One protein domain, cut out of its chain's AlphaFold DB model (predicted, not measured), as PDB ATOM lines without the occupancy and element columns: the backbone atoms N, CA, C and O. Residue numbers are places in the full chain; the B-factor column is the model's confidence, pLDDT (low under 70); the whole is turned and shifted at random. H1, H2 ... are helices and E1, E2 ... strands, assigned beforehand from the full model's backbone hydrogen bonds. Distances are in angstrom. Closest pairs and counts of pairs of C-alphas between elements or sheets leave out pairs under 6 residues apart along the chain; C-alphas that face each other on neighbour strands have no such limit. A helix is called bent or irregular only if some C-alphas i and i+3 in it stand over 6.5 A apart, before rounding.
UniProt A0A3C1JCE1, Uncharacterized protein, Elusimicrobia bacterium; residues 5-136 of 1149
ATOM      1  N   SER A   5     249.438 238.467 176.083       67.25
ATOM      2  CA  SER A   5     249.682 237.070 175.745       67.25
ATOM      3  C   SER A   5     248.948 236.101 176.670       67.25
ATOM      4  O   SER A   5     248.671 234.997 176.236       67.25
ATOM      5  N   MET A   6     248.575 236.489 177.894       83.88
ATOM      6  CA  MET A   6     247.727 235.675 178.780       83.88
ATOM      7  C   MET A   6     246.619 236.524 179.426       83.88
ATOM      8  O   MET A   6     246.443 236.494 180.641       83.88
ATOM      9  N   ARG A   7     245.900 237.325 178.631       76.94
ATOM     10  CA  ARG A   7     244.931 238.357 179.053       76.94
ATOM     11  C   ARG A   7     243.859 237.915 180.062       76.94
ATOM     12  O   ARG A   7     243.369 238.760 180.805       76.94
ATOM     13  N   PHE A   8     243.448 236.648 180.068       82.62
ATOM     14  CA  PHE A   8     242.432 236.163 181.024       82.62
ATOM     15  C   PHE A   8     243.029 235.682 182.340       82.62
ATOM     16  O   PHE A   8     242.325 235.598 183.345       82.62
ATOM     17  N   LEU A   9     244.319 235.360 182.320       82.88
ATOM     18  CA  LEU A   9     245.052 234.885 183.477       82.88
ATOM     19  C   LEU A   9     245.812 236.019 184.168       82.88
ATOM     20  O   LEU A   9     245.785 236.079 185.391       82.88
ATOM     21  N   LEU A  10     246.474 236.886 183.401       77.31
ATOM     22  CA  LEU A  10     247.233 238.041 183.870       77.31
ATOM     23  C   LEU A  10     246.368 239.297 183.772       77.31
ATOM     24  O   LEU A  10     245.922 239.674 182.686       77.31
ATOM     25  N   GLU A  11     246.168 239.962 184.902       72.31
ATOM     26  CA  GLU A  11     245.670 241.329 184.947       72.31
ATOM     27  C   GLU A  11     246.875 242.283 184.876       72.31
ATOM     28  O   GLU A  11     247.967 241.954 185.353       72.31
ATOM     29  N   PRO A  12     246.747 243.454 184.234       63.47
ATOM     30  CA  PRO A  12     247.868 244.368 184.213       63.47
ATOM     31  C   PRO A  12     248.171 244.856 185.647       63.47
ATOM     32  O   PRO A  12     247.254 245.139 186.414       63.47
ATOM     33  N   GLY A  13     249.452 244.881 186.021       61.84
ATOM     34  CA  GLY A  13     249.921 245.052 187.401       61.84
ATOM     35  C   GLY A  13     250.330 243.737 188.076       61.84
ATOM     36  O   GLY A  13     251.058 243.775 189.066       61.84
ATOM     37  N   ASP A  14     249.954 242.584 187.516       75.44
ATOM     38  CA  ASP A  14     250.409 241.287 188.014       75.44
ATOM     39  C   ASP A  14     251.920 241.091 187.802       75.44
ATOM     40  O   ASP A  14     252.486 241.407 186.746       75.44
ATOM     41  N   ALA A  15     252.577 240.467 188.777       77.50
ATOM     42  CA  ALA A  15     253.936 239.962 188.628       77.50
ATOM     43  C   ALA A  15     253.921 238.436 188.506       77.50
ATOM     44  O   ALA A  15     253.487 237.718 189.398       77.50
ATOM     45  N   ALA A  16     254.420 237.904 187.391       85.31
ATOM     46  CA  ALA A  16     254.662 236.471 187.281       85.31
ATOM     47  C   ALA A  16     255.962 236.107 188.007       85.31
ATOM     48  O   ALA A  16     257.030 236.614 187.653       85.31
ATOM     49  N   VAL A  17     255.880 235.197 188.975       87.06
ATOM     50  CA  VAL A  17     257.052 234.604 189.616       87.06
ATOM     51  C   VAL A  17     257.529 233.459 188.743       87.06
ATOM     52  O   VAL A  17     256.820 232.467 188.552       87.06
ATOM     53  N   VAL A  18     258.731 233.605 188.198       89.00
ATOM     54  CA  VAL A  18     259.292 232.667 187.230       89.00
ATOM     55  C   VAL A  18     260.472 231.934 187.850       89.00
ATOM     56  O   VAL A  18     261.383 232.553 188.390       89.00
ATOM     57  N   ARG A  19     260.466 230.604 187.746       92.12
ATOM     58  CA  ARG A  19     261.616 229.761 188.066       92.12
ATOM     59  C   ARG A  19     262.377 229.463 186.772       92.12
ATOM     60  O   ARG A  19     261.743 228.950 185.849       92.12
ATOM     61  N   PRO A  20     263.694 229.719 186.690       91.50
ATOM     62  CA  PRO A  20     264.497 229.311 185.541       91.50
ATOM     63  C   PRO A  20     264.313 227.824 185.220       91.50
ATOM     64  O   PRO A  20     264.158 227.006 186.133       91.50
ATOM     65  N   CYS A  21     264.288 227.478 183.936       88.31
ATOM     66  CA  CYS A  21     264.054 226.113 183.477       88.31
ATOM     67  C   CYS A  21     264.955 225.765 182.292       88.31
ATOM     68  O   CYS A  21     265.257 226.632 181.478       88.31
ATOM     69  N   ALA A  22     265.336 224.494 182.171       86.69
ATOM     70  CA  ALA A  22     265.998 224.004 180.964       86.69
ATOM     71  C   ALA A  22     264.999 223.941 179.786       86.69
ATOM     72  O   ALA A  22     263.796 223.787 180.034       86.69
ATOM     73  N   PRO A  23     265.439 224.014 178.515       83.44
ATOM     74  CA  PRO A  23     264.538 224.002 177.355       83.44
ATOM     75  C   PRO A  23     263.609 222.783 177.248       83.44
ATOM     76  O   PRO A  23     262.540 222.836 176.634       83.44
ATOM     77  N   GLU A  24     264.002 221.672 177.855       85.81
ATOM     78  CA  GLU A  24     263.249 220.428 177.940       85.81
ATOM     79  C   GLU A  24     262.187 220.377 179.030       85.81
ATOM     80  O   GLU A  24     261.301 219.525 178.975       85.81
ATOM     81  N   GLU A  25     262.269 221.266 180.012       87.75
ATOM     82  CA  GLU A  25     261.421 221.213 181.192       87.75
ATOM     83  C   GLU A  25     259.956 221.625 180.940       87.75
ATOM     84  O   GLU A  25     259.078 220.989 181.529       87.75
ATOM     85  N   PRO A  26     259.639 222.629 180.089       89.88
ATOM     86  CA  PRO A  26     258.259 223.053 179.872       89.88
ATOM     87  C   PRO A  26     257.384 221.955 179.256       89.88
ATOM     88  O   PRO A  26     257.713 221.412 178.201       89.88
ATOM     89  N   ARG A  27     256.238 221.651 179.874       88.31
ATOM     90  CA  ARG A  27     255.277 220.629 179.421       88.31
ATOM     91  C   ARG A  27     253.988 221.259 178.881       88.31
ATOM     92  O   ARG A  27     253.667 222.385 179.252       88.31
ATOM     93  N   PRO A  28     253.205 220.545 178.046       87.69
ATOM     94  CA  PRO A  28     251.878 221.004 177.632       87.69
ATOM     95  C   PRO A  28     251.013 221.435 178.827       87.69
ATOM     96  O   PRO A  28     250.809 220.661 179.761       87.69
ATOM     97  N   GLY A  29     250.506 222.668 178.791       83.06
ATOM     98  CA  GLY A  29     249.725 223.290 179.864       83.06
ATOM     99  C   GLY A  29     250.504 224.290 180.727       83.06
ATOM    100  O   GLY A  29     249.879 225.217 181.254       83.06
ATOM    101  N   ASP A  30     251.834 224.164 180.811       88.94
ATOM    102  CA  ASP A  30     252.691 225.075 181.578       88.94
ATOM    103  C   ASP A  30     252.706 226.483 180.975       88.94
ATOM    104  O   ASP A  30     252.519 226.676 179.772       88.94
ATOM    105  N   LEU A  31     252.981 227.479 181.815       90.06
ATOM    106  CA  LEU A  31     253.236 228.851 181.384       90.06
ATOM    107  C   LEU A  31     254.738 229.080 181.341       90.06
ATOM    108  O   LEU A  31     255.398 229.123 182.380       90.06
ATOM    109  N   ALA A  32     255.274 229.211 180.136       89.25
ATOM    110  CA  ALA A  32     256.689 229.440 179.913       89.25
ATOM    111  C   ALA A  32     256.951 230.930 179.695       89.25
ATOM    112  O   ALA A  32     256.290 231.591 178.891       89.25
ATOM    113  N   LEU A  33     257.949 231.436 180.409       89.44
ATOM    114  CA  LEU A  33     258.625 232.673 180.084       89.44
ATOM    115  C   LEU A  33     259.557 232.408 178.901       89.44
ATOM    116  O   LEU A  33     260.513 231.646 179.026       89.44
ATOM    117  N   LEU A  34     259.304 233.068 177.778       87.50
ATOM    118  CA  LEU A  34     260.115 232.980 176.571       87.50
ATOM    119  C   LEU A  34     260.871 234.292 176.352       87.50
ATOM    120  O   LEU A  34     260.282 235.371 176.435       87.50
ATOM    121  N   VAL A  35     262.161 234.204 176.038       84.25
ATOM    122  CA  VAL A  35     262.975 235.348 175.605       84.25
ATOM    123  C   VAL A  35     262.712 235.597 174.134       84.25
ATOM    124  O   VAL A  35     262.898 234.696 173.328       84.25
ATOM    125  N   LYS A  36     262.314 236.810 173.770       80.94
ATOM    126  CA  LYS A  36     262.252 237.258 172.380       80.94
ATOM    127  C   LYS A  36     263.636 237.731 171.957       80.94
ATOM    128  O   LYS A  36     264.149 238.674 172.549       80.94
ATOM    129  N   TRP A  37     264.210 237.148 170.916       75.62
ATOM    130  CA  TRP A  37     265.496 237.563 170.357       75.62
ATOM    131  C   TRP A  37     265.299 238.468 169.129       75.62
ATOM    132  O   TRP A  37     264.465 238.192 168.267       75.62
ATOM    133  N   ALA A  38     266.065 239.555 169.021       74.25
ATOM    134  CA  ALA A  38     266.163 240.364 167.804       74.25
ATOM    135  C   ALA A  38     267.628 240.745 167.561       74.25
ATOM    136  O   ALA A  38     268.294 241.260 168.456       74.25
ATOM    137  N   GLY A  39     268.155 240.448 166.368       76.62
ATOM    138  CA  GLY A  39     269.559 240.725 166.029       76.62
ATOM    139  C   GLY A  39     270.576 240.036 166.952       76.62
ATOM    140  O   GLY A  39     271.608 240.620 167.261       76.62
ATOM    141  N   GLY A  40     270.263 238.833 167.456       75.56
ATOM    142  CA  GLY A  40     271.130 238.088 168.381       75.56
ATOM    143  C   GLY A  40     271.155 238.613 169.822       75.56
ATOM    144  O   GLY A  40     271.934 238.121 170.631       75.56
ATOM    145  N   ARG A  41     270.309 239.595 170.171       74.25
ATOM    146  CA  ARG A  41     270.174 240.131 171.535       74.25
ATOM    147  C   ARG A  41     268.763 239.905 172.092       74.25
ATOM    148  O   ARG A  41     267.813 239.859 171.303       74.25
ATOM    149  N   PRO A  42     268.594 239.787 173.422       75.50
ATOM    150  CA  PRO A  42     267.274 239.737 174.038       75.50
ATOM    151  C   PRO A  42     266.550 241.064 173.775       75.50
ATOM    152  O   PRO A  42     266.993 242.121 174.213       75.50
ATOM    153  N   ALA A  43     265.447 241.010 173.040       74.69
ATOM    154  CA  ALA A  43     264.587 242.145 172.711       74.69
ATOM    155  C   ALA A  43     263.374 242.261 173.645       74.69
ATOM    156  O   ALA A  43     262.647 243.250 173.596       74.69
ATOM    157  N   GLY A  44     263.125 241.248 174.476       78.50
ATOM    158  CA  GLY A  44     262.058 241.263 175.467       78.50
ATOM    159  C   GLY A  44     261.703 239.869 175.961       78.50
ATOM    160  O   GLY A  44     262.364 238.886 175.636       78.50
ATOM    161  N   TYR A  45     260.625 239.795 176.727       82.94
ATOM    162  CA  TYR A  45     260.117 238.561 177.306       82.94
ATOM    163  C   TYR A  45     258.613 238.439 177.057       82.94
ATOM    164  O   TYR A  45     257.902 239.442 177.113       82.94
ATOM    165  N   VAL A  46     258.121 237.223 176.822       82.81
ATOM    166  CA  VAL A  46     256.686 236.925 176.702       82.81
ATOM    167  C   VAL A  46     256.318 235.715 177.554       82.81
ATOM    168  O   VAL A  46     257.102 234.781 177.692       82.81
ATOM    169  N   LEU A  47     255.119 235.721 178.134       87.38
ATOM    170  CA  LEU A  47     254.574 234.578 178.870       87.38
ATOM    171  C   LEU A  47     253.537 233.887 178.007       87.38
ATOM    172  O   LEU A  47     252.486 234.469 177.753       87.38
ATOM    173  N   HIS A  48     253.819 232.675 177.552       88.81
ATOM    174  CA  HIS A  48     252.905 231.907 176.712       88.81
ATOM    175  C   HIS A  48     252.592 230.562 177.361       88.81
ATOM    176  O   HIS A  48     253.404 230.017 178.114       88.81
ATOM    177  N   ARG A  49     251.439 229.980 177.022       88.56
ATOM    178  CA  ARG A  49     251.159 228.597 177.397       88.56
ATOM    179  C   ARG A  49     251.830 227.637 176.428       88.56
ATOM    180  O   ARG A  49     251.729 227.796 175.213       88.56
ATOM    181  N   VAL A  50     252.485 226.617 176.955       87.69
ATOM    182  CA  VAL A  50     253.080 225.543 176.165       87.69
ATOM    183  C   VAL A  50     251.972 224.621 175.672       87.69
ATOM    184  O   VAL A  50     251.178 224.115 176.463       87.69
ATOM    185  N   LEU A  51     251.910 224.400 174.362       86.19
ATOM    186  CA  LEU A  51     251.000 223.435 173.746       86.19
ATOM    187  C   LEU A  51     251.708 222.109 173.475       86.19
ATOM    188  O   LEU A  51     251.153 221.049 173.739       86.19
ATOM    189  N   ILE A  52     252.934 222.175 172.948       86.88
ATOM    190  CA  ILE A  52     253.754 221.012 172.593       86.88
ATOM    191  C   ILE A  52     255.216 221.338 172.919       86.88
ATOM    192  O   ILE A  52     255.707 222.395 172.537       86.88
ATOM    193  N   ASN A  53     255.925 220.422 173.578       87.12
ATOM    194  CA  ASN A  53     257.388 220.428 173.672       87.12
ATOM    195  C   ASN A  53     257.874 219.022 173.314       87.12
ATOM    196  O   ASN A  53     257.783 218.107 174.131       87.12
ATOM    197  N   ALA A  54     258.301 218.827 172.069       86.56
ATOM    198  CA  ALA A  54     258.663 217.513 171.543       86.56
ATOM    199  C   ALA A  54     259.939 217.584 170.701       86.56
ATOM    200  O   ALA A  54     260.286 218.631 170.154       86.56
ATOM    201  N   VAL A  55     260.640 216.459 170.574       81.56
ATOM    202  CA  VAL A  55     261.801 216.329 169.686       81.56
ATOM    203  C   VAL A  55     261.321 215.751 168.356       81.56
ATOM    204  O   VAL A  55     260.760 214.662 168.326       81.56
ATOM    205  N   ALA A  56     261.524 216.483 167.259       80.94
ATOM    206  CA  ALA A  56     261.141 216.054 165.913       80.94
ATOM    207  C   ALA A  56     262.283 216.345 164.928       80.94
ATOM    208  O   ALA A  56     262.650 217.503 164.717       80.94
ATOM    209  N   GLY A  57     262.854 215.291 164.329       79.06
ATOM    210  CA  GLY A  57     263.979 215.400 163.388       79.06
ATOM    211  C   GLY A  57     265.276 215.912 164.029       79.06
ATOM    212  O   GLY A  57     265.926 216.788 163.472       79.06
ATOM    213  N   GLY A  58     265.605 215.452 165.243       81.75
ATOM    214  CA  GLY A  58     266.812 215.864 165.982       81.75
ATOM    215  C   GLY A  58     266.779 217.292 166.545       81.75
ATOM    216  O   GLY A  58     267.691 217.688 167.262       81.75
ATOM    217  N   ARG A  59     265.720 218.066 166.268       77.44
ATOM    218  CA  ARG A  59     265.513 219.417 166.804       77.44
ATOM    219  C   ARG A  59     264.322 219.432 167.755       77.44
ATOM    220  O   ARG A  59     263.262 218.874 167.461       77.44
ATOM    221  N   ARG A  60     264.486 220.093 168.901       79.31
ATOM    222  CA  ARG A  60     263.390 220.343 169.840       79.31
ATOM    223  C   ARG A  60     262.456 221.398 169.247       79.31
ATOM    224  O   ARG A  60     262.907 222.442 168.787       79.31
ATOM    225  N   ARG A  61     261.157 221.114 169.235       83.06
ATOM    226  CA  ARG A  61     260.106 222.025 168.781       83.06
ATOM    227  C   ARG A  61     259.229 222.388 169.971       83.06
ATOM    228  O   ARG A  61     258.552 221.526 170.531       83.06
ATOM    229  N   LEU A  62     259.256 223.667 170.330       84.88
ATOM    230  CA  LEU A  62     258.399 224.249 171.353       84.88
ATOM    231  C   LEU A  62     257.276 225.025 170.660       84.88
ATOM    232  O   LEU A  62     257.518 226.066 170.058       84.88
ATOM    233  N   LEU A  63     256.055 224.500 170.720       86.38
ATOM    234  CA  LEU A  63     254.859 225.192 170.259       86.38
ATOM    235  C   LEU A  63     254.202 225.856 171.459       86.38
ATOM    236  O   LEU A  63     253.807 225.176 172.411       86.38
ATOM    237  N   THR A  64     254.068 227.174 171.409       87.75
ATOM    238  CA  THR A  64     253.418 227.935 172.475       87.75
ATOM    239  C   THR A  64     252.223 228.699 171.935       87.75
ATOM    240  O   THR A  64     251.994 228.761 170.727       87.75
ATOM    241  N   LYS A  65     251.401 229.225 172.834       85.12
ATOM    242  CA  LYS A  65     250.226 230.000 172.474       85.12
ATOM    243  C   LYS A  65     249.946 231.055 173.524       85.12
ATOM    244  O   LYS A  65     249.762 230.722 174.698       85.12
ATOM    245  N   GLY A  66     249.868 232.300 173.070       84.94
ATOM    246  CA  GLY A  66     249.190 233.361 173.799       84.94
ATOM    247  C   GLY A  66     247.705 233.507 173.425       84.94
ATOM    248  O   GLY A  66     247.239 232.999 172.404       84.94
ATOM    249  N   ASP A  67     246.971 234.271 174.231       81.69
ATOM    250  CA  ASP A  67     245.559 234.636 174.049       81.69
ATOM    251  C   ASP A  67     245.348 235.620 172.878       81.69
ATOM    252  O   ASP A  67     244.239 235.777 172.362       81.69
ATOM    253  N   ALA A  68     246.405 236.302 172.426       73.44
ATOM    254  CA  ALA A  68     246.336 237.298 171.355       73.44
ATOM    255  C   ALA A  68     246.102 236.689 169.953       73.44
ATOM    256  O   ALA A  68     245.379 237.268 169.128       73.44
ATOM    257  N   ASN A  69     246.678 235.512 169.688       75.19
ATOM    258  CA  ASN A  69     246.725 234.893 168.361       75.19
ATOM    259  C   ASN A  69     245.756 233.708 168.243       75.19
ATOM    260  O   ASN A  69     245.588 232.921 169.175       75.19
ATOM    261  N   PHE A  70     245.094 233.577 167.085       72.88
ATOM    262  CA  PHE A  70     244.157 232.472 166.832       72.88
ATOM    263  C   PHE A  70     244.911 231.155 166.627       72.88
ATOM    264  O   PHE A  70     244.630 230.159 167.294       72.88
ATOM    265  N   LEU A  71     245.939 231.185 165.779       77.56
ATOM    266  CA  LEU A  71     246.846 230.063 165.570       77.56
ATOM    267  C   LEU A  71     247.876 229.974 166.708       77.56
ATOM    268  O   LEU A  71     248.173 230.990 167.339       77.56
ATOM    269  N   PRO A  72     248.397 228.772 167.006       77.06
ATOM    270  CA  PRO A  72     249.593 228.618 167.823       77.06
ATOM    271  C   PRO A  72     250.757 229.455 167.287       77.06
ATOM    272  O   PRO A  72     250.945 229.561 166.072       77.06
ATOM    273  N   ASP A  73     251.564 229.990 168.196       71.25
ATOM    274  CA  ASP A  73     252.811 230.653 167.852       71.25
ATOM    275  C   ASP A  73     253.832 229.556 167.521       71.25
ATOM    276  O   ASP A  73     254.482 228.985 168.404       71.25
ATOM    277  N   TRP A  74     253.903 229.193 166.235       63.53
ATOM    278  CA  TRP A  74     254.964 228.337 165.701       63.53
ATOM    279  C   TRP A  74     256.300 228.935 166.095       63.53
ATOM    280  O   TRP A  74     256.441 230.137 165.886       63.53
ATOM    281  N   PRO A  75     257.255 228.155 166.636       57.12
ATOM    282  CA  PRO A  75     258.492 228.707 167.158       57.12
ATOM    283  C   PRO A  75     259.161 229.535 166.063       57.12
ATOM    284  O   PRO A  75     259.675 228.964 165.095       57.12
ATOM    285  N   PRO A  76     259.184 230.875 166.178       51.38
ATOM    286  CA  PRO A  76     260.179 231.634 165.458       51.38
ATOM    287  C   PRO A  76     261.504 231.145 166.041       51.38
ATOM    288  O   PRO A  76     261.598 230.932 167.252       51.38
ATOM    289  N   SER A  77     262.544 230.993 165.230       53.38
ATOM    290  CA  SER A  77     263.905 230.639 165.674       53.38
ATOM    291  C   SER A  77     264.506 231.583 166.739       53.38
ATOM    292  O   SER A  77     265.658 231.429 167.124       53.38
ATOM    293  N   ALA A  78     263.727 232.557 167.213       56.47
ATOM    294  CA  ALA A  78     264.058 233.642 168.109       56.47
ATOM    295  C   ALA A  78     263.356 233.561 169.480       56.47
ATOM    296  O   ALA A  78     263.323 234.578 170.165       56.47
ATOM    297  N   TYR A  79     262.766 232.427 169.886       66.88
ATOM    298  CA  TYR A  79     262.197 232.287 171.236       66.88
ATOM    299  C   TYR A  79     262.762 231.088 171.994       66.88
ATOM    300  O   TYR A  79     262.543 229.942 171.607       66.88
ATOM    301  N   GLU A  80     263.457 231.368 173.097       77.06
ATOM    302  CA  GLU A  80     264.036 230.358 173.988       77.06
ATOM    303  C   GLU A  80     263.351 230.423 175.364       77.06
ATOM    304  O   GLU A  80     263.144 231.524 175.888       77.06
ATOM    305  N   PRO A  81     262.944 229.287 175.953       81.75
ATOM    306  CA  PRO A  81     262.367 229.274 177.292       81.75
ATOM    307  C   PRO A  81     263.421 229.677 178.333       81.75
ATOM    308  O   PRO A  81     264.390 228.962 178.558       81.75
ATOM    309  N   ALA A  82     263.206 230.814 178.996       82.19
ATOM    310  CA  ALA A  82     264.039 231.281 180.105       82.19
ATOM    311  C   ALA A  82     263.531 230.810 181.476       82.19
ATOM    312  O   ALA A  82     264.281 230.835 182.451       82.19
ATOM    313  N   GLY A  83     262.268 230.393 181.587       90.19
ATOM    314  CA  GLY A  83     261.727 229.892 182.847       90.19
ATOM    315  C   GLY A  83     260.269 229.452 182.782       90.19
ATOM    316  O   GLY A  83     259.581 229.653 181.786       90.19
ATOM    317  N   LEU A  84     259.780 228.875 183.877       91.44
ATOM    318  CA  LEU A  84     258.381 228.510 184.091       91.44
ATOM    319  C   LEU A  84     257.742 229.448 185.111       91.44
ATOM    320  O   LEU A  84     258.275 229.622 186.209       91.44
ATOM    321  N   ALA A  85     256.589 230.024 184.779       91.00
ATOM    322  CA  ALA A  85     255.792 230.776 185.736       91.00
ATOM    323  C   ALA A  85     255.185 229.804 186.756       91.00
ATOM    324  O   ALA A  85     254.404 228.920 186.408       91.00
ATOM    325  N   VAL A  86     255.590 229.948 188.016       91.31
ATOM    326  CA  VAL A  86     255.189 229.070 189.127       91.31
ATOM    327  C   VAL A  86     254.149 229.715 190.036       91.31
ATOM    328  O   VAL A  86     253.430 229.014 190.742       91.31
ATOM    329  N   ALA A  87     254.050 231.041 190.022       88.81
ATOM    330  CA  ALA A  87     253.018 231.780 190.732       88.81
ATOM    331  C   ALA A  87     252.743 233.123 190.044       88.81
ATOM    332  O   ALA A  87     253.558 233.600 189.252       88.81
ATOM    333  N   LEU A  88     251.610 233.732 190.377       88.31
ATOM    334  CA  LEU A  88     251.246 235.098 190.016       88.31
ATOM    335  C   LEU A  88     251.070 235.916 191.284       88.31
ATOM    336  O   LEU A  88     250.369 235.485 192.185       88.31
ATOM    337  N   GLU A  89     251.667 237.090 191.360       84.38
ATOM    338  CA  GLU A  89     251.447 238.043 192.438       84.38
ATOM    339  C   GLU A  89     250.494 239.131 191.940       84.38
ATOM    340  O   GLU A  89     250.804 239.844 190.987       84.38
ATOM    341  N   ARG A  90     249.321 239.228 192.571       81.12
ATOM    342  CA  ARG A  90     248.244 240.174 192.271       81.12
ATOM    343  C   ARG A  90     247.705 240.754 193.569       81.12
ATOM    344  O   ARG A  90     247.338 240.009 194.471       81.12
ATOM    345  N   GLY A  91     247.626 242.082 193.659       71.88
ATOM    346  CA  GLY A  91     247.015 242.762 194.811       71.88
ATOM    347  C   GLY A  91     247.659 242.407 196.156       71.88
ATOM    348  O   GLY A  91     246.957 242.273 197.151       71.88
ATOM    349  N   GLY A  92     248.978 242.180 196.179       74.25
ATOM    350  CA  GLY A  92     249.694 241.747 197.383       74.25
ATOM    351  C   GLY A  92     249.455 240.284 197.775       74.25
ATOM    352  O   GLY A  92     249.891 239.878 198.845       74.25
ATOM    353  N   LEU A  93     248.795 239.485 196.930       80.00
ATOM    354  CA  LEU A  93     248.608 238.045 197.101       80.00
ATOM    355  C   LEU A  93     249.337 237.276 195.991       80.00
ATOM    356  O   LEU A  93     249.241 237.605 194.816       80.00
ATOM    357  N   ARG A  94     250.045 236.217 196.356       85.44
ATOM    358  CA  ARG A  94     250.696 235.230 195.512       85.44
ATOM    359  C   ARG A  94     249.779 234.028 195.309       85.44
ATOM    360  O   ARG A  94     249.463 233.293 196.239       85.44
ATOM    361  N   TYR A  95     249.395 233.806 194.066       88.50
ATOM    362  CA  TYR A  95     248.580 232.706 193.590       88.50
ATOM    363  C   TYR A  95     249.484 231.637 192.965       88.50
ATOM    364  O   TYR A  95     250.125 231.917 191.947       88.50
ATOM    365  N   PRO A  96     249.581 230.426 193.532       87.88
ATOM    366  CA  PRO A  96     250.329 229.345 192.901       87.88
ATOM    367  C   PRO A  96     249.673 228.948 191.569       87.88
ATOM    368  O   PRO A  96     248.452 228.842 191.469       87.88
ATOM    369  N   LEU A  97     250.484 228.729 190.534       86.81
ATOM    370  CA  LEU A  97     250.009 228.246 189.237       86.81
ATOM    371  C   LEU A  97     250.052 226.711 189.221       86.81
ATOM    372  O   LEU A  97     251.126 226.113 189.301       86.81
ATOM    373  N   GLU A  98     248.889 226.063 189.131       74.69
ATOM    374  CA  GLU A  98     248.795 224.599 189.103       74.69
ATOM    375  C   GLU A  98     249.425 224.001 187.833       74.69
ATOM    376  O   GLU A  98     249.084 224.372 186.709       74.69
ATOM    377  N   ARG A  99     250.312 223.012 188.011       68.88
ATOM    378  CA  ARG A  99     251.089 222.382 186.924       68.88
ATOM    379  C   ARG A  99     250.361 221.284 186.135       68.88
ATOM    380  O   ARG A  99     250.929 220.768 185.178       68.88
ATOM    381  N   ARG A 100     249.165 220.832 186.540       63.00
ATOM    382  CA  ARG A 100     248.577 219.584 185.997       63.00
ATOM    383  C   ARG A 100     247.051 219.526 186.024       63.00
ATOM    384  O   ARG A 100     246.471 218.735 186.759       63.00
ATOM    385  N   SER A 101     246.390 220.273 185.149       62.44
ATOM    386  CA  SER A 101     244.993 219.978 184.824       62.44
ATOM    387  C   SER A 101     244.774 220.004 183.316       62.44
ATOM    388  O   SER A 101     245.296 220.865 182.612       62.44
ATOM    389  N   THR A 102     243.974 219.071 182.797       68.75
ATOM    390  CA  THR A 102     243.455 219.104 181.414       68.75
ATOM    391  C   THR A 102     242.752 220.432 181.105       68.75
ATOM    392  O   THR A 102     242.740 220.882 179.957       68.75
ATOM    393  N   ARG A 103     242.261 221.121 182.147       74.50
ATOM    394  CA  ARG A 103     241.750 222.496 182.079       74.50
ATOM    395  C   ARG A 103     242.784 223.481 181.521       74.50
ATOM    396  O   ARG A 103     242.395 224.375 180.782       74.50
ATOM    397  N   ALA A 104     244.082 223.312 181.780       72.00
ATOM    398  CA  ALA A 104     245.120 224.234 181.308       72.00
ATOM    399  C   ALA A 104     245.200 224.328 179.771       72.00
ATOM    400  O   ALA A 104     245.347 225.425 179.240       72.00
ATOM    401  N   LEU A 105     245.053 223.213 179.045       75.06
ATOM    402  CA  LEU A 105     245.044 223.217 177.573       75.06
ATOM    403  C   LEU A 105     243.744 223.806 177.007       75.06
ATOM    404  O   LEU A 105     243.787 224.581 176.051       75.06
ATOM    405  N   PHE A 106     242.601 223.506 177.638       83.31
ATOM    406  CA  PHE A 106     241.318 224.131 177.303       83.31
ATOM    407  C   PHE A 106     241.385 225.658 177.446       83.31
ATOM    408  O   PHE A 106     240.923 226.376 176.561       83.31
ATOM    409  N   LEU A 107     242.033 226.158 178.505       82.50
ATOM    410  CA  LEU A 107     242.174 227.593 178.760       82.50
ATOM    411  C   LEU A 107     242.913 228.346 177.644       82.50
ATOM    412  O   LEU A 107     242.595 229.506 177.418       82.50
ATOM    413  N   SER A 108     243.834 227.715 176.908       76.69
ATOM    414  CA  SER A 108     244.491 228.361 175.757       76.69
ATOM    415  C   SER A 108     243.588 228.510 174.536       76.69
ATOM    416  O   SER A 108     243.659 229.522 173.835       76.69
ATOM    417  N   LEU A 109     242.759 227.504 174.240       80.62
ATOM    418  CA  LEU A 109     241.789 227.600 173.146       80.62
ATOM    419  C   LEU A 109     240.677 228.582 173.521       80.62
ATOM    420  O   LEU A 109     240.348 229.469 172.734       80.62
ATOM    421  N   TYR A 110     240.164 228.456 174.747       86.50
ATOM    422  CA  TYR A 110     239.185 229.366 175.320       86.50
ATOM    423  C   TYR A 110     239.685 230.812 175.295       86.50
ATOM    424  O   TYR A 110     238.987 231.671 174.771       86.50
ATOM    425  N   GLY A 111     240.903 231.074 175.780       82.00
ATOM    426  CA  GLY A 111     241.491 232.410 175.801       82.00
ATOM    427  C   GLY A 111     241.586 233.027 174.406       82.00
ATOM    428  O   GLY A 111     241.117 234.140 174.185       82.00
ATOM    429  N   ALA A 112     242.070 232.290 173.405       79.12
ATOM    430  CA  ALA A 112     242.119 232.814 172.038       79.12
ATOM    431  C   ALA A 112     240.729 233.153 171.470       79.12
ATOM    432  O   ALA A 112     240.551 234.221 170.877       79.12
ATOM    433  N   VAL A 113     239.736 232.279 171.669       84.56
ATOM    434  CA  VAL A 113     238.357 232.519 171.211       84.56
ATOM    435  C   VAL A 113     237.738 233.699 171.959       84.56
ATOM    436  O   VAL A 113     237.250 234.634 171.324       84.56
ATOM    437  N   ALA A 114     237.816 233.711 173.290       86.19
ATOM    438  CA  ALA A 114     237.282 234.772 174.135       86.19
ATOM    439  C   ALA A 114     237.913 236.133 173.805       86.19
ATOM    440  O   ALA A 114     237.202 237.133 173.713       86.19
ATOM    441  N   ASN A 115     239.224 236.189 173.544       82.75
ATOM    442  CA  ASN A 115     239.894 237.433 173.172       82.75
ATOM    443  C   ASN A 115     239.443 237.938 171.796       82.75
ATOM    444  O   ASN A 115     239.224 239.138 171.636       82.75
ATOM    445  N   LYS A 116     239.258 237.050 170.808       82.94
ATOM    446  CA  LYS A 116     238.731 237.444 169.490       82.94
ATOM    447  C   LYS A 116     237.274 237.881 169.563       82.94
ATOM    448  O   LYS A 116     236.939 238.874 168.929       82.94
ATOM    449  N   LEU A 117     236.440 237.223 170.371       87.31
ATOM    450  CA  LEU A 117     235.071 237.674 170.619       87.31
ATOM    451  C   LEU A 117     235.062 239.068 171.249       87.31
ATOM    452  O   LEU A 117     234.428 239.959 170.696       87.31
ATOM    453  N   LEU A 118     235.832 239.299 172.320       85.81
ATOM    454  CA  LEU A 118     235.945 240.618 172.954       85.81
ATOM    455  C   LEU A 118     236.476 241.690 171.994       85.81
ATOM    456  O   LEU A 118     236.005 242.828 172.030       85.81
ATOM    457  N   TYR A 119     237.437 241.345 171.133       83.44
ATOM    458  CA  TYR A 119     237.934 242.240 170.088       83.44
ATOM    459  C   TYR A 119     236.847 242.568 169.057       83.44
ATOM    460  O   TYR A 119     236.656 243.735 168.731       83.44
ATOM    461  N   LEU A 120     236.104 241.569 168.572       85.62
ATOM    462  CA  LEU A 120     234.993 241.776 167.643       85.62
ATOM    463  C   LEU A 120     233.881 242.613 168.278       85.62
ATOM    464  O   LEU A 120     233.356 243.499 167.614       85.62
ATOM    465  N   THR A 121     233.556 242.403 169.558       87.88
ATOM    466  CA  THR A 121     232.560 243.231 170.257       87.88
ATOM    467  C   THR A 121     233.040 244.677 170.393       87.88
ATOM    468  O   THR A 121     232.274 245.602 170.146       87.88
ATOM    469  N   ALA A 122     234.321 244.884 170.717       85.38
ATOM    470  CA  ALA A 122     234.945 246.204 170.742       85.38
ATOM    471  C   ALA A 122     234.922 246.895 169.366       85.38
ATOM    472  O   ALA A 122     234.510 248.052 169.267       85.38
ATOM    473  N   ALA A 123     235.318 246.186 168.305       85.25
ATOM    474  CA  ALA A 123     235.313 246.694 166.936       85.25
ATOM    475  C   ALA A 123     233.890 246.999 166.445       85.25
ATOM    476  O   ALA A 123     233.662 248.049 165.850       85.25
ATOM    477  N   ALA A 124     232.920 246.132 166.750       88.25
ATOM    478  CA  ALA A 124     231.512 246.345 166.434       88.25
ATOM    479  C   ALA A 124     230.952 247.569 167.166       88.25
ATOM    480  O   ALA A 124     230.302 248.398 166.540       88.25
ATOM    481  N   ALA A 125     231.250 247.740 168.458       88.94
ATOM    482  CA  ALA A 125     230.843 248.926 169.209       88.94
ATOM    483  C   ALA A 125     231.447 250.213 168.623       88.94
ATOM    484  O   ALA A 125     230.744 251.212 168.480       88.94
ATOM    485  N   ALA A 126     232.727 250.192 168.232       86.94
ATOM    486  CA  ALA A 126     233.380 251.322 167.570       86.94
ATOM    487  C   ALA A 126     232.775 251.626 166.184       86.94
ATOM    488  O   ALA A 126     232.538 252.790 165.857       86.94
ATOM    489  N   ALA A 127     232.473 250.597 165.386       86.62
ATOM    490  CA  ALA A 127     231.830 250.740 164.079       86.62
ATOM    491  C   ALA A 127     230.395 251.277 164.201       86.62
ATOM    492  O   ALA A 127     230.032 252.217 163.499       86.62
ATOM    493  N   LEU A 128     229.606 250.744 165.141       90.19
ATOM    494  CA  LEU A 128     228.253 251.219 165.450       90.19
ATOM    495  C   LEU A 128     228.266 252.671 165.924       90.19
ATOM    496  O   LEU A 128     227.463 253.470 165.454       90.19
ATOM    497  N   PHE A 129     229.201 253.033 166.805       90.56
ATOM    498  CA  PHE A 129     229.391 254.417 167.230       90.56
ATOM    499  C   PHE A 129     229.676 255.334 166.036       90.56
ATOM    500  O   PHE A 129     229.027 256.365 165.868       90.56
ATOM    501  N   SER A 130     230.610 254.928 165.175       87.25
ATOM    502  CA  SER A 130     231.009 255.694 163.991       87.25
ATOM    503  C   SER A 130     229.850 255.870 163.002       87.25
ATOM    504  O   SER A 130     229.673 256.958 162.456       87.25
ATOM    505  N   ALA A 131     229.026 254.834 162.822       87.69
ATOM    506  CA  ALA A 131     227.836 254.864 161.972       87.69
ATOM    507  C   ALA A 131     226.680 255.689 162.570       87.69
ATOM    508  O   ALA A 131     225.940 256.332 161.830       87.69
ATOM    509  N   ALA A 132     226.525 255.698 163.898       89.94
ATOM    510  CA  ALA A 132     225.463 256.429 164.590       89.94
ATOM    511  C   ALA A 132     225.768 257.925 164.778       89.94
ATOM    512  O   ALA A 132     224.842 258.720 164.921       89.94
ATOM    513  N   ARG A 133     227.046 258.320 164.748       90.56
ATOM    514  CA  ARG A 133     227.535 259.705 164.880       90.56
ATOM    515  C   ARG A 133     226.792 260.746 164.024       90.56
ATOM    516  O   ARG A 133     226.418 261.769 164.586       90.56
ATOM    517  N   PRO A 134     226.539 260.538 162.713       84.88
ATOM    518  CA  PRO A 134     225.762 261.494 161.919       84.88
ATOM    519  C   PRO A 134     224.252 261.490 162.224       84.88
ATOM    520  O   PRO A 134     223.555 262.410 161.805       84.88
ATOM    521  N   LEU A 135     223.729 260.468 162.912       88.19
ATOM    522  CA  LEU A 135     222.289 260.259 163.123       88.19
ATOM    523  C   LEU A 135     221.812 260.676 164.518       88.19
ATOM    524  O   LEU A 135     220.650 261.037 164.689       88.19
ATOM    525  N   LEU A 136     222.687 260.596 165.521       89.19
ATOM    526  CA  LEU A 136     222.360 260.856 166.919       89.19
ATOM    527  C   LEU A 136     223.201 262.012 167.465       89.19
ATOM    528  O   LEU A 136     224.396 262.089 167.186       89.19
TER     529      LEU A 136
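AT A GLANCE: This is residues 5 to 136 of the 1149 residues of an uncharacterized protein of Elusimicrobia bacterium (UniProt A0A3C1JCE1). Look for a compact head made of one strongly twisted, sharply bent sheet of six strands, with a long helix, H1, that grazes it near its first turns and then sticks out as an arm with residues 120 to 136. The hairpins E2 and E3, E3 and E4, and E5 and E6 splay from the head in different directions. The printed part has 132 residues, with six named strands, E1 to E6, followed by one named helix; the sheet is branched and antiparallel, and the class is mixed, helices and strands. The whole is loose, with a radius of gyration of the C-alphas of 17.5 A, and elongated, spanning 62 by 38 by 32 A.

IN THESE COORDINATES: Find C-alpha 41 at (270.174, 240.131, 171.535), where E3, the longest strand by residues, begins; it runs to residue 56, 26.3 A away, and bends by 110 degrees at residue 44. Before it is E2, residues 31 to 38, 22.0 A long, and after it E4, residues 59 to 65, 19.4 A. E5, residues 79 to 90, covers 26.4 A and bends by 71 degrees at residue 86. E1, residues 15 to 20, begins at C-alpha 15 at (253.936, 239.962, 188.628) and measures 15.3 A; E6, residues 93 to 96, measures 9.8 A. H1, residues 102 to 132, runs 44.7 A to C-alpha 132 at (225.463, 256.429, 164.590), with a kink of 28 degrees near residue 109.

HOW THE PARTS SIT: Start at E5, which has three neighbours: E1 lies on one side of it, beside residues 82 to 89, and E2, beside 79 to 85, and E6, beside 87 to 90, on the other. Check N 17 and O 87, 2.8 A, for E1; N 33 and O 83, 2.8 A, for E2; and N 88 and O 95, 2.8 A, for the hairpin E5 and E6. On the other side of E2 is E3, its hairpin partner, with N 34 and O 46 at 2.8 A. E2, E3 and E4 form a meander, each strand the antiparallel neighbour of the one before; in the hairpin E3 and E4, N 51 and O 63 are 2.8 A apart. With E5, the antiparallel neighbour of E2, they form a Greek key, four strands in a row of which the first neighbours the fourth. H1 is on the sheet but only grazes it, with residues 104 to 112; the closest C-alphas of H1 and E3 are those of Ser 108 and Arg 49, 6.9 A apart. In H1, 24 of 27 O i to N i+4 pairs are within hydrogen-bond range.

THE WHOLE: The two C-alphas farthest apart, those of Gly 58 and Leu 136, are 63.3 A apart. Without residues 120 to 136, which stand free, the body spans 41 by 30 by 29 A. The printed part has no cut, and the link from E4 to E5, residues 66 to 78, is long. The mean pLDDT of the printed part is 81.3; look for values under 70 at residues 5, 12 to 13, 74 to 79 and 99 to 102.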